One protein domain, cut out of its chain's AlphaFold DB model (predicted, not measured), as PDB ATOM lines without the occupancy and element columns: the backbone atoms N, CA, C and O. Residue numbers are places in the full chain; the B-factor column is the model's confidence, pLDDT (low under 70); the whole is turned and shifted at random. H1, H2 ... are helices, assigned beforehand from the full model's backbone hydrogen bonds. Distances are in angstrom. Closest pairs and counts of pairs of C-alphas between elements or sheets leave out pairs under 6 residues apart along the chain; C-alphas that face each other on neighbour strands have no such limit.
ATOM      1  N   ASP A 240      36.091 -16.179 -23.629       40.03
ATOM      2  CA  ASP A 240      35.122 -15.092 -23.849       40.03
ATOM      3  C   ASP A 240      35.723 -13.674 -23.955       40.03
ATOM      4  O   ASP A 240      35.015 -12.752 -24.353       40.03
ATOM      5  N   TYR A 241      37.024 -13.479 -23.699       41.50
ATOM      6  CA  TYR A 241      37.694 -12.178 -23.866       41.50
ATOM      7  C   TYR A 241      38.781 -12.262 -24.938       41.50
ATOM      8  O   TYR A 241      39.951 -12.533 -24.672       41.50
ATOM      9  N   LYS A 242      38.365 -12.038 -26.187       39.12
ATOM     10  CA  LYS A 242      39.202 -12.183 -27.386       39.12
ATOM     11  C   LYS A 242      40.460 -11.298 -27.366       39.12
ATOM     12  O   LYS A 242      41.488 -11.742 -27.859       39.12
ATOM     13  N   ASP A 243      40.400 -10.125 -26.733       41.09
ATOM     14  CA  ASP A 243      41.533  -9.189 -26.638       41.09
ATOM     15  C   ASP A 243      42.582  -9.603 -25.581       41.09
ATOM     16  O   ASP A 243      43.747  -9.239 -25.703       41.09
ATOM     17  N   PHE A 244      42.207 -10.416 -24.583       40.56
ATOM     18  CA  PHE A 244      43.109 -10.925 -23.530       40.56
ATOM     19  C   PHE A 244      43.866 -12.194 -23.946       40.56
ATOM     20  O   PHE A 244      44.897 -12.537 -23.375       40.56
ATOM     21  N   ARG A 245      43.339 -12.921 -24.936       37.62
ATOM     22  CA  ARG A 245      43.917 -14.174 -25.440       37.62
ATOM     23  C   ARG A 245      45.188 -13.958 -26.265       37.62
ATOM     24  O   ARG A 245      46.015 -14.860 -26.349       37.62
ATOM     25  N   ASP A 246      45.308 -12.774 -26.864       41.16
ATOM     26  CA  ASP A 246      46.427 -12.381 -27.724       41.16
ATOM     27  C   ASP A 246      47.509 -11.587 -26.959       41.16
ATOM     28  O   ASP A 246      48.650 -11.503 -27.420       41.16
ATOM     29  N   SER A 247      47.196 -11.045 -25.773       44.94
ATOM     30  CA  SER A 247      48.190 -10.467 -24.865       44.94
ATOM     31  C   SER A 247      48.895 -11.581 -24.100       44.94
ATOM     32  O   SER A 247      48.258 -12.335 -23.364       44.94
ATOM     33  N   LYS A 248      50.220 -11.683 -24.224       51.56
ATOM     34  CA  LYS A 248      51.000 -12.413 -23.221       51.56
ATOM     35  C   LYS A 248      50.721 -11.740 -21.876       51.56
ATOM     36  O   LYS A 248      50.931 -10.538 -21.766       51.56
ATOM     37  N   MET A 249      50.199 -12.483 -20.902       57.75
ATOM     38  CA  MET A 249      50.092 -11.998 -19.528       57.75
ATOM     39  C   MET A 249      51.527 -11.815 -19.041       57.75
ATOM     40  O   MET A 249      52.224 -12.787 -18.779       57.75
ATOM     41  N   ASP A 250      52.007 -10.580 -19.087       69.81
ATOM     42  CA  ASP A 250      53.302 -10.183 -18.571       69.81
ATOM     43  C   ASP A 250      53.105  -9.171 -17.444       69.81
ATOM     44  O   ASP A 250      52.067  -8.509 -17.334       69.81
ATOM     45  N   LEU A 251      54.117  -9.070 -16.588       73.50
ATOM     46  CA  LEU A 251      54.096  -8.198 -15.421       73.50
ATOM     47  C   LEU A 251      53.773  -6.740 -15.794       73.50
ATOM     48  O   LEU A 251      53.060  -6.049 -15.068       73.50
ATOM     49  N   ALA A 252      54.275  -6.270 -16.939       79.19
ATOM     50  CA  ALA A 252      54.052  -4.903 -17.396       79.19
ATOM     51  C   ALA A 252      52.566  -4.625 -17.655       79.19
ATOM     52  O   ALA A 252      52.039  -3.602 -17.213       79.19
ATOM     53  N   SER A 253      51.886  -5.552 -18.327       76.94
ATOM     54  CA  SER A 253      50.456  -5.462 -18.612       76.94
ATOM     55  C   SER A 253      49.621  -5.478 -17.330       76.94
ATOM     56  O   SER A 253      48.666  -4.710 -17.213       76.94
ATOM     57  N   GLU A 254      49.999  -6.299 -16.348       74.38
ATOM     58  CA  GLU A 254      49.302  -6.407 -15.065       74.38
ATOM     59  C   GLU A 254      49.437  -5.138 -14.210       74.38
ATOM     60  O   GLU A 254      48.426  -4.565 -13.786       74.38
ATOM     61  N   VAL A 255      50.670  -4.653 -14.017       79.50
ATOM     62  CA  VAL A 255      50.950  -3.406 -13.284       79.50
ATOM     63  C   VAL A 255      50.202  -2.240 -13.930       79.50
ATOM     64  O   VAL A 255      49.519  -1.472 -13.246       79.50
ATOM     65  N   LYS A 256      50.290  -2.122 -15.261       83.75
ATOM     66  CA  LYS A 256      49.639  -1.053 -16.018       83.75
ATOM     67  C   LYS A 256      48.123  -1.102 -15.869       83.75
ATOM     68  O   LYS A 256      47.521  -0.084 -15.548       83.75
ATOM     69  N   PHE A 257      47.503  -2.270 -16.042       79.81
ATOM     70  CA  PHE A 257      46.056  -2.427 -15.882       79.81
ATOM     71  C   PHE A 257      45.583  -1.988 -14.491       79.81
ATOM     72  O   PHE A 257      44.583  -1.279 -14.367       79.81
ATOM     73  N   ARG A 258      46.320  -2.369 -13.442       78.62
ATOM     74  CA  ARG A 258      45.978  -2.022 -12.060       78.62
ATOM     75  C   ARG A 258      46.016  -0.513 -11.823       78.62
ATOM     76  O   ARG A 258      45.051   0.042 -11.296       78.62
ATOM     77  N   PHE A 259      47.085   0.155 -12.257       85.69
ATOM     78  CA  PHE A 259      47.206   1.609 -12.136       85.69
ATOM     79  C   PHE A 259      46.222   2.358 -13.040       85.69
ATOM     80  O   PHE A 259      45.656   3.356 -12.599       85.69
ATOM     81  N   ASP A 260      45.948   1.866 -14.250       85.88
ATOM     82  CA  ASP A 260      44.932   2.434 -15.141       85.88
ATOM     83  C   ASP A 260      43.546   2.384 -14.481       85.88
ATOM     84  O   ASP A 260      42.824   3.385 -14.467       85.88
ATOM     85  N   TYR A 261      43.192   1.250 -13.867       84.62
ATOM     86  CA  TYR A 261      41.940   1.099 -13.130       84.62
ATOM     87  C   TYR A 261      41.869   2.047 -11.928       84.62
ATOM     88  O   TYR A 261      40.880   2.764 -11.772       84.62
ATOM     89  N   MET A 262      42.913   2.098 -11.094       87.38
ATOM     90  CA  MET A 262      42.966   3.022  -9.956       87.38
ATOM     91  C   MET A 262      42.823   4.478 -10.417       87.38
ATOM     92  O   MET A 262      42.041   5.228  -9.840       87.38
ATOM     93  N   TYR A 263      43.530   4.875 -11.477       88.62
ATOM     94  CA  TYR A 263      43.544   6.254 -11.961       88.62
ATOM     95  C   TYR A 263      42.176   6.678 -12.503       88.62
ATOM     96  O   TYR A 263      41.676   7.753 -12.173       88.62
ATOM     97  N   GLN A 264      41.528   5.809 -13.286       87.31
ATOM     98  CA  GLN A 264      40.184   6.060 -13.806       87.31
ATOM     99  C   GLN A 264      39.138   6.178 -12.696       87.31
ATOM    100  O   GLN A 264      38.271   7.046 -12.783       87.31
ATOM    101  N   ASN A 265      39.214   5.334 -11.661       85.38
ATOM    102  CA  ASN A 265      38.279   5.390 -10.537       85.38
ATOM    103  C   ASN A 265      38.536   6.603  -9.634       85.38
ATOM    104  O   ASN A 265      37.572   7.198  -9.169       85.38
ATOM    105  N   TYR A 266      39.796   7.003  -9.422       85.81
ATOM    106  CA  TYR A 266      40.139   8.169  -8.600       85.81
ATOM    107  C   TYR A 266      39.596   9.472  -9.198       85.81
ATOM    108  O   TYR A 266      39.026  10.294  -8.496       85.81
ATOM    109  N   TYR A 267      39.730   9.651 -10.516       87.19
ATOM    110  CA  TYR A 267      39.248  10.847 -11.219       87.19
ATOM    111  C   TYR A 267      37.818  10.705 -11.766       87.19
ATOM    112  O   TYR A 267      37.372  11.528 -12.574       87.19
ATOM    113  N   TYR A 268      37.087   9.664 -11.359       86.31
ATOM    114  CA  TYR A 268      35.686   9.518 -11.728       86.31
ATOM    115  C   TYR A 268      34.849  10.591 -11.027       86.31
ATOM    116  O   TYR A 268      34.993  10.834  -9.834       86.31
ATOM    117  N   LYS A 269      33.944  11.238 -11.769       70.69
ATOM    118  CA  LYS A 269      33.196  12.418 -11.299       70.69
ATOM    119  C   LYS A 269      32.362  12.170 -10.032       70.69
ATOM    120  O   LYS A 269      32.107  13.119  -9.297       70.69
ATOM    121  N   ASP A 270      31.958  10.924  -9.805       75.12
ATOM    122  CA  ASP A 270      31.156  10.505  -8.653       75.12
ATOM    123  C   ASP A 270      31.926   9.515  -7.753       75.12
ATOM    124  O   ASP A 270      31.312   8.656  -7.120       75.12
ATOM    125  N   ALA A 271      33.266   9.570  -7.742       71.50
ATOM    126  CA  ALA A 271      34.067   8.786  -6.806       71.50
ATOM    127  C   ALA A 271      33.686   9.166  -5.367       71.50
ATOM    128  O   ALA A 271      33.664  10.342  -5.007       71.50
ATOM    129  N   ASP A 272      33.335   8.168  -4.559       75.38
ATOM    130  CA  ASP A 272      33.046   8.375  -3.147       75.38
ATOM    131  C   ASP A 272      34.323   8.291  -2.300       75.38
ATOM    132  O   ASP A 272      35.352   7.750  -2.711       75.38
ATOM    133  N   PHE A 273      34.233   8.806  -1.073       73.38
ATOM    134  CA  PHE A 273      35.315   8.787  -0.088       73.38
ATOM    135  C   PHE A 273      35.935   7.390   0.099       73.38
ATOM    136  O   PHE A 273      37.148   7.247   0.226       73.38
ATOM    137  N   ILE A 274      35.107   6.341   0.082       71.12
ATOM    138  CA  ILE A 274      35.551   4.955   0.275       71.12
ATOM    139  C   ILE A 274      36.398   4.478  -0.907       71.12
ATOM    140  O   ILE A 274      37.404   3.788  -0.719       71.12
ATOM    141  N   THR A 275      36.013   4.851  -2.125       75.50
ATOM    142  CA  THR A 275      36.766   4.552  -3.341       75.50
ATOM    143  C   THR A 275      38.112   5.264  -3.330       75.50
ATOM    144  O   THR A 275      39.130   4.613  -3.566       75.50
ATOM    145  N   GLU A 276      38.141   6.555  -2.993       78.88
ATOM    146  CA  GLU A 276      39.390   7.313  -2.874       78.88
ATOM    147  C   GLU A 276      40.319   6.713  -1.814       78.88
ATOM    148  O   GLU A 276      41.480   6.432  -2.106       78.88
ATOM    149  N   LEU A 277      39.806   6.430  -0.614       77.31
ATOM    150  CA  LEU A 277      40.571   5.821   0.474       77.31
ATOM    151  C   LEU A 277      41.147   4.454   0.074       77.31
ATOM    152  O   LEU A 277      42.319   4.174   0.323       77.31
ATOM    153  N   SER A 278      40.360   3.620  -0.610       77.56
ATOM    154  CA  SER A 278      40.823   2.316  -1.108       77.56
ATOM    155  C   SER A 278      41.967   2.461  -2.117       77.56
ATOM    156  O   SER A 278      42.922   1.687  -2.090       77.56
ATOM    157  N   ILE A 279      41.899   3.464  -2.997       82.94
ATOM    158  CA  ILE A 279      42.950   3.750  -3.981       82.94
ATOM    159  C   ILE A 279      44.218   4.259  -3.291       82.94
ATOM    160  O   ILE A 279      45.311   3.837  -3.657       82.94
ATOM    161  N   ARG A 280      44.087   5.117  -2.275       83.19
ATOM    162  CA  ARG A 280      45.216   5.629  -1.482       83.19
ATOM    163  C   ARG A 280      45.960   4.504  -0.767       83.19
ATOM    164  O   ARG A 280      47.181   4.407  -0.884       83.19
ATOM    165  N   ARG A 281      45.222   3.599  -0.119       78.81
ATOM    166  CA  ARG A 281      45.776   2.395   0.525       78.81
ATOM    167  C   ARG A 281      46.482   1.497  -0.473       78.81
ATOM    168  O   ARG A 281      47.596   1.051  -0.224       78.81
ATOM    169  N   GLU A 282      45.853   1.249  -1.617       80.00
ATOM    170  CA  GLU A 282      46.455   0.417  -2.651       80.00
ATOM    171  C   GLU A 282      47.714   1.065  -3.243       80.00
ATOM    172  O   GLU A 282      48.711   0.390  -3.468       80.00
ATOM    173  N   PHE A 283      47.716   2.383  -3.430       84.88
ATOM    174  CA  PHE A 283      48.894   3.119  -3.876       84.88
ATOM    175  C   PHE A 283      50.050   2.985  -2.885       84.88
ATOM    176  O   PHE A 283      51.163   2.646  -3.289       84.88
ATOM    177  N   GLN A 284      49.800   3.205  -1.595       81.56
ATOM    178  CA  GLN A 284      50.823   3.064  -0.562       81.56
ATOM    179  C   GLN A 284      51.294   1.613  -0.443       81.56
ATOM    180  O   GLN A 284      52.495   1.353  -0.346       81.56
ATOM    181  N   LYS A 285      50.376   0.650  -0.581       77.56
ATOM    182  CA  LYS A 285      50.712  -0.768  -0.695       77.56
ATOM    183  C   LYS A 285      51.569  -1.056  -1.924       77.56
ATOM    184  O   LYS A 285      52.460  -1.870  -1.812       77.56
ATOM    185  N   LEU A 286      51.386  -0.452  -3.086       77.44
ATOM    186  CA  LEU A 286      52.216  -0.808  -4.250       77.44
ATOM    187  C   LEU A 286      53.556  -0.077  -4.279       77.44
ATOM    188  O   LEU A 286      54.529  -0.591  -4.814       77.44
ATOM    189  N   THR A 287      53.610   1.123  -3.709       80.56
ATOM    190  CA  THR A 287      54.758   2.024  -3.866       80.56
ATOM    191  C   THR A 287      55.629   2.138  -2.617       80.56
ATOM    192  O   THR A 287      56.780   2.563  -2.719       80.56
ATOM    193  N   GLY A 288      55.076   1.827  -1.441       77.38
ATOM    194  CA  GLY A 288      55.671   2.157  -0.145       77.38
ATOM    195  C   GLY A 288      55.664   3.658   0.175       77.38
ATOM    196  O   GLY A 288      56.305   4.076   1.135       77.38
ATOM    197  N   MET A 289      54.986   4.486  -0.629       84.12
ATOM    198  CA  MET A 289      54.941   5.940  -0.473       84.12
ATOM    199  C   MET A 289      53.597   6.402   0.075       84.12
ATOM    200  O   MET A 289      52.553   5.866  -0.292       84.12
ATOM    201  N   GLU A 290      53.623   7.468   0.873       87.06
ATOM    202  CA  GLU A 290      52.415   8.229   1.188       87.06
ATOM    203  C   GLU A 290      51.742   8.701  -0.109       87.06
ATOM    204  O   GLU A 290      52.405   9.123  -1.071       87.06
ATOM    205  N   PHE A 291      50.415   8.608  -0.153       88.31
ATOM    206  CA  PHE A 291      49.667   9.014  -1.329       88.31
ATOM    207  C   PHE A 291      49.788  10.519  -1.570       88.31
ATOM    208  O   PHE A 291      49.508  11.347  -0.710       88.31
ATOM    209  N   SER A 292      50.111  10.886  -2.807       92.12
ATOM    210  CA  SER A 292      49.874  12.237  -3.303       92.12
ATOM    211  C   SER A 292      49.432  12.176  -4.753       92.12
ATOM    212  O   SER A 292      49.956  11.384  -5.539       92.12
ATOM    213  N   GLU A 293      48.509  13.055  -5.139       93.50
ATOM    214  CA  GLU A 293      48.001  13.088  -6.514       93.50
ATOM    215  C   GLU A 293      49.115  13.295  -7.541       93.50
ATOM    216  O   GLU A 293      49.109  12.680  -8.606       93.50
ATOM    217  N   SER A 294      50.115  14.120  -7.211       94.88
ATOM    218  CA  SER A 294      51.256  14.363  -8.096       94.88
ATOM    219  C   SER A 294      52.068  13.093  -8.345       94.88
ATOM    220  O   SER A 294      52.446  12.843  -9.487       94.88
ATOM    221  N   ARG A 295      52.346  12.296  -7.303       92.69
ATOM    222  CA  ARG A 295      53.094  11.038  -7.450       92.69
ATOM    223  C   ARG A 295      52.258   9.957  -8.109       92.69
ATOM    224  O   ARG A 295      52.766   9.227  -8.953       92.69
ATOM    225  N   PHE A 296      50.975   9.886  -7.770       93.75
ATOM    226  CA  PHE A 296      50.056   8.951  -8.401       93.75
ATOM    227  C   PHE A 296      49.971   9.184  -9.911       93.75
ATOM    228  O   PHE A 296      50.105   8.244 -10.696       93.75
ATOM    229  N   LYS A 297      49.865  10.451 -10.324       95.06
ATOM    230  CA  LYS A 297      49.906  10.849 -11.729       95.06
ATOM    231  C   LYS A 297      51.259  10.570 -12.389       95.06
ATOM    232  O   LYS A 297      51.272  10.042 -13.493       95.06
ATOM    233  N   GLU A 298      52.376  10.879 -11.733       94.31
ATOM    234  CA  GLU A 298      53.724  10.598 -12.255       94.31
ATOM    235  C   GLU A 298      53.924   9.107 -12.554       94.31
ATOM    236  O   GLU A 298      54.407   8.751 -13.628       94.31
ATOM    237  N   ILE A 299      53.525   8.231 -11.627       92.38
ATOM    238  CA  ILE A 299      53.633   6.779 -11.805       92.38
ATOM    239  C   ILE A 299      52.699   6.305 -12.922       92.38
ATOM    240  O   ILE A 299      53.124   5.536 -13.784       92.38
ATOM    241  N   TYR A 300      51.455   6.795 -12.958       94.25
ATOM    242  CA  TYR A 300      50.511   6.489 -14.036       94.25
ATOM    243  C   TYR A 300      51.054   6.894 -15.418       94.25
ATOM    244  O   TYR A 300      51.007   6.099 -16.357       94.25
ATOM    245  N   GLU A 301      51.607   8.103 -15.549       95.00
ATOM    246  CA  GLU A 301      52.225   8.588 -16.790       95.00
ATOM    247  C   GLU A 301      53.486   7.790 -17.145       95.00
ATOM    248  O   GLU A 301      53.706   7.475 -18.314       95.00
ATOM    249  N   GLY A 302      54.284   7.404 -16.146       93.81
ATOM    250  CA  GLY A 302      55.454   6.548 -16.309       93.81
ATOM    251  C   GLY A 302      55.120   5.166 -16.870       93.81
ATOM    252  O   GLY A 302      55.746   4.728 -17.836       93.81
ATOM    253  N   LEU A 303      54.095   4.508 -16.320       91.75
ATOM    254  CA  LEU A 303      53.584   3.211 -16.791       91.75
ATOM    255  C   LEU A 303      52.938   3.288 -18.182       91.75
ATOM    256  O   LEU A 303      52.941   2.308 -18.924       91.75
ATOM    257  N   ASN A 304      52.402   4.454 -18.548       92.56
ATOM    258  CA  ASN A 304      51.796   4.724 -19.854       92.56
ATOM    259  C   ASN A 304      52.754   5.419 -20.841       92.56
ATOM    260  O   ASN A 304      52.317   5.930 -21.876       92.56
ATOM    261  N   SER A 305      54.056   5.453 -20.542       93.12
ATOM    262  CA  SER A 305      55.054   6.068 -21.414       93.12
ATOM    263  C   SER A 305      55.211   5.293 -22.726       93.12
ATOM    264  O   SER A 305      55.253   4.065 -22.747       93.12
ATOM    265  N   ASN A 306      55.382   6.024 -23.832       92.69
ATOM    266  CA  ASN A 306      55.782   5.439 -25.118       92.69
ATOM    267  C   ASN A 306      57.277   5.069 -25.159       92.69
ATOM    268  O   ASN A 306      57.720   4.460 -26.131       92.69
ATOM    269  N   ASP A 307      58.052   5.474 -24.148       93.06
ATOM    270  CA  ASP A 307      59.447   5.076 -23.964       93.06
ATOM    271  C   ASP A 307      59.510   3.761 -23.160       93.06
ATOM    272  O   ASP A 307      59.171   3.766 -21.967       93.06
ATOM    273  N   PRO A 308      59.946   2.642 -23.777       90.00
ATOM    274  CA  PRO A 308      59.999   1.345 -23.108       90.00
ATOM    275  C   PRO A 308      60.921   1.312 -21.885       90.00
ATOM    276  O   PRO A 308      60.630   0.578 -20.946       90.00
ATOM    277  N   GLU A 309      62.008   2.092 -21.860       89.75
ATOM    278  CA  GLU A 309      62.938   2.102 -20.721       89.75
ATOM    279  C   GLU A 309      62.298   2.760 -19.495       89.75
ATOM    280  O   GLU A 309      62.428   2.267 -18.372       89.75
ATOM    281  N   ILE A 310      61.551   3.849 -19.712       88.81
ATOM    282  CA  ILE A 310      60.813   4.537 -18.649       88.81
ATOM    283  C   ILE A 310      59.699   3.640 -18.112       88.81
ATOM    284  O   ILE A 310      59.592   3.474 -16.898       88.81
ATOM    285  N   MET A 311      58.900   3.036 -18.995       90.44
ATOM    286  CA  MET A 311      57.822   2.131 -18.593       90.44
ATOM    287  C   MET A 311      58.373   0.951 -17.784       90.44
ATOM    288  O   MET A 311      57.919   0.702 -16.665       90.44
ATOM    289  N   GLN A 312      59.425   0.293 -18.285       85.31
ATOM    290  CA  GLN A 312      60.010  -0.867 -17.617       85.31
ATOM    291  C   GLN A 312      60.614  -0.514 -16.253       85.31
ATOM    292  O   GLN A 312      60.542  -1.319 -15.326       85.31
ATOM    293  N   LYS A 313      61.171   0.695 -16.089       85.00
ATOM    294  CA  LYS A 313      61.646   1.184 -14.787       85.00
ATOM    295  C   LYS A 313      60.528   1.185 -13.739       85.00
ATOM    296  O   LYS A 313      60.773   0.749 -12.616       85.00
ATOM    297  N   TYR A 314      59.329   1.661 -14.084       86.31
ATOM    298  CA  TYR A 314      58.192   1.672 -13.158       86.31
ATOM    299  C   TYR A 314      57.629   0.272 -12.921       86.31
ATOM    300  O   TYR A 314      57.373  -0.074 -11.773       86.31
ATOM    301  N   VAL A 315      57.509  -0.550 -13.966       83.81
ATOM    302  CA  VAL A 315      57.067  -1.950 -13.834       83.81
ATOM    303  C   VAL A 315      57.970  -2.722 -12.877       83.81
ATOM    304  O   VAL A 315      57.473  -3.320 -11.932       83.81
ATOM    305  N   ASN A 316      59.290  -2.647 -13.058       78.19
ATOM    306  CA  ASN A 316      60.252  -3.349 -12.201       78.19
ATOM    307  C   ASN A 316      60.196  -2.892 -10.740       78.19
ATOM    308  O   ASN A 316      60.524  -3.656  -9.840       78.19
ATOM    309  N   ALA A 317      59.829  -1.635 -10.504       75.38
ATOM    310  CA  ALA A 317      59.764  -1.074  -9.164       75.38
ATOM    311  C   ALA A 317      58.409  -1.301  -8.469       75.38
ATOM    312  O   ALA A 317      58.319  -1.144  -7.256       75.38
ATOM    313  N   LEU A 318      57.373  -1.670  -9.228       77.75
ATOM    314  CA  LEU A 318      56.024  -2.016  -8.756       77.75
ATOM    315  C   LEU A 318      55.742  -3.523  -8.839       77.75
ATOM    316  O   LEU A 318      54.624  -3.967  -8.600       77.75
ATOM    317  N   ASP A 319      56.766  -4.293  -9.190       70.56
ATOM    318  CA  ASP A 319      56.791  -5.751  -9.328       70.56
ATOM    319  C   ASP A 319      56.436  -6.478  -8.020       70.56
ATOM    320  O   ASP A 319      56.080  -7.654  -8.014       70.56
ATOM    321  N   GLY A 320      56.518  -5.755  -6.902       57.91
ATOM    322  CA  GLY A 320      56.362  -6.280  -5.562       57.91
ATOM    323  C   GLY A 320      55.084  -7.095  -5.346       57.91
ATOM    324  O   GLY A 320      53.994  -6.553  -5.163       57.91
ATOM    325  N   GLY A 321      55.233  -8.423  -5.341       55.25
ATOM    326  CA  GLY A 321      54.213  -9.371  -4.884       55.25
ATOM    327  C   GLY A 321      52.954  -9.470  -5.748       55.25
ATOM    328  O   GLY A 321      51.947  -9.992  -5.271       55.25
ATOM    329  N   LEU A 322      52.977  -8.966  -6.987       62.16
ATOM    330  CA  LEU A 322      51.844  -9.104  -7.912       62.16
ATOM    331  C   LEU A 322      51.731 -10.516  -8.479       62.16
ATOM    332  O   LEU A 322      50.630 -11.030  -8.648       62.16
ATOM    333  N   ASP A 323      52.874 -11.149  -8.726       73.25
ATOM    334  CA  ASP A 323      52.906 -12.489  -9.285       73.25
ATOM    335  C   ASP A 323      52.985 -13.565  -8.195       73.25
ATOM    336  O   ASP A 323      53.582 -13.382  -7.129       73.25
ATOM    337  N   ALA A 324      52.386 -14.715  -8.481       79.94
ATOM    338  CA  ALA A 324      52.455 -15.878  -7.621       79.94
ATOM    339  C   ALA A 324      53.767 -16.640  -7.840       79.94
ATOM    340  O   ALA A 324      54.299 -16.726  -8.949       79.94
TER     341      ALA A 324
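AT A GLANCE: This is residues 240 to 324 of the 464 residues of an uncharacterized protein of Helicobacter pullorum MIT 98-5489 (UniProt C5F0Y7). A small helical body is built round its longest helix, H1: H2 folds back from the end of H1 as a helical hairpin, H3 packs on H1 and runs opposite to it, and H4 is set across the end where H1 begins and H3 ends. The first residues, 240 to 249, stick out from this body as a tail. The printed part has 85 residues, with four named helices in the order H1, H2, H3, H4 and no named strand, and its class is all helix. The whole is compact, with a radius of gyration of the C-alphas of 13.4 A, and it spans 36 by 31 by 27 A.

HOW THE PARTS SIT: After the free stretch of residues 240 to 249, H1, residues 251 to 266, is the hub and touches three other helices. H2, residues 273 to 287, forms a helical hairpin with H1, at a shallow tilt of 28 degrees, opposite ways. They touch with residues 262 to 266 of H1 and 275 to 279 of H2 alone, and their closest C-alphas, those of Tyr 266 and Glu 276, are 5.8 A apart. H3, residues 293 to 303, touches H1 at a shallow tilt of 34 degrees, only just short of steep, opposite ways; the closest C-alphas are those of Lys 256 and Leu 303, 5.9 A apart. H2 and H3 are close but not clearly touching, with the closest C-alphas, those of Phe 283 and Phe 296, 7.5 A apart. H4, residues 308 to 317, touches H3 at a steep tilt of 59 degrees, opposite ways, with the C-alphas of Leu 303 and Met 311 the closest at 4.7 A. H4 is about perpendicular to H1, at 82 degrees, and touches residues 251 to 256 of H1 alone; the closest C-alphas, those of Ala 252 and Val 315, are 5.5 A apart. The helix packing is part aligned, part crossed: of the 4 pairs of helices that touch, 2 are at a shallow tilt. In H1, H2, H3 and H4 every O i to N i+4 pair is within hydrogen-bond range.

IN THESE COORDINATES: H1 begins at C-alpha 251, at (54.096, -8.198, -15.421), and is 22.6 A long from first to last C-alpha. H2 measures 20.9 A from C-alpha 273, at (35.315, 8.787, -0.088), to C-alpha 287. H3 runs 15.3 A from C-alpha 293 to C-alpha 303. H4 runs 14.2 A and ends at C-alpha 317, at (59.764, -1.074, -9.164).

THE WHOLE: The two C-alphas farthest apart are those of Asp 240 and Glu 290, at 38.3 A. Residues 269 to 274, of which 273 to 274 belong to H2, also stand free; without the two free stretches the body spans 30 by 27 by 19 A. The printed part has no cut. The links from H2 to H3 and from H3 to H4 are tight, and the link from H1 to H2 is short. The mean pLDDT of the printed part is 78.0, and residues 240 to 250 and 320 to 322 are under 70.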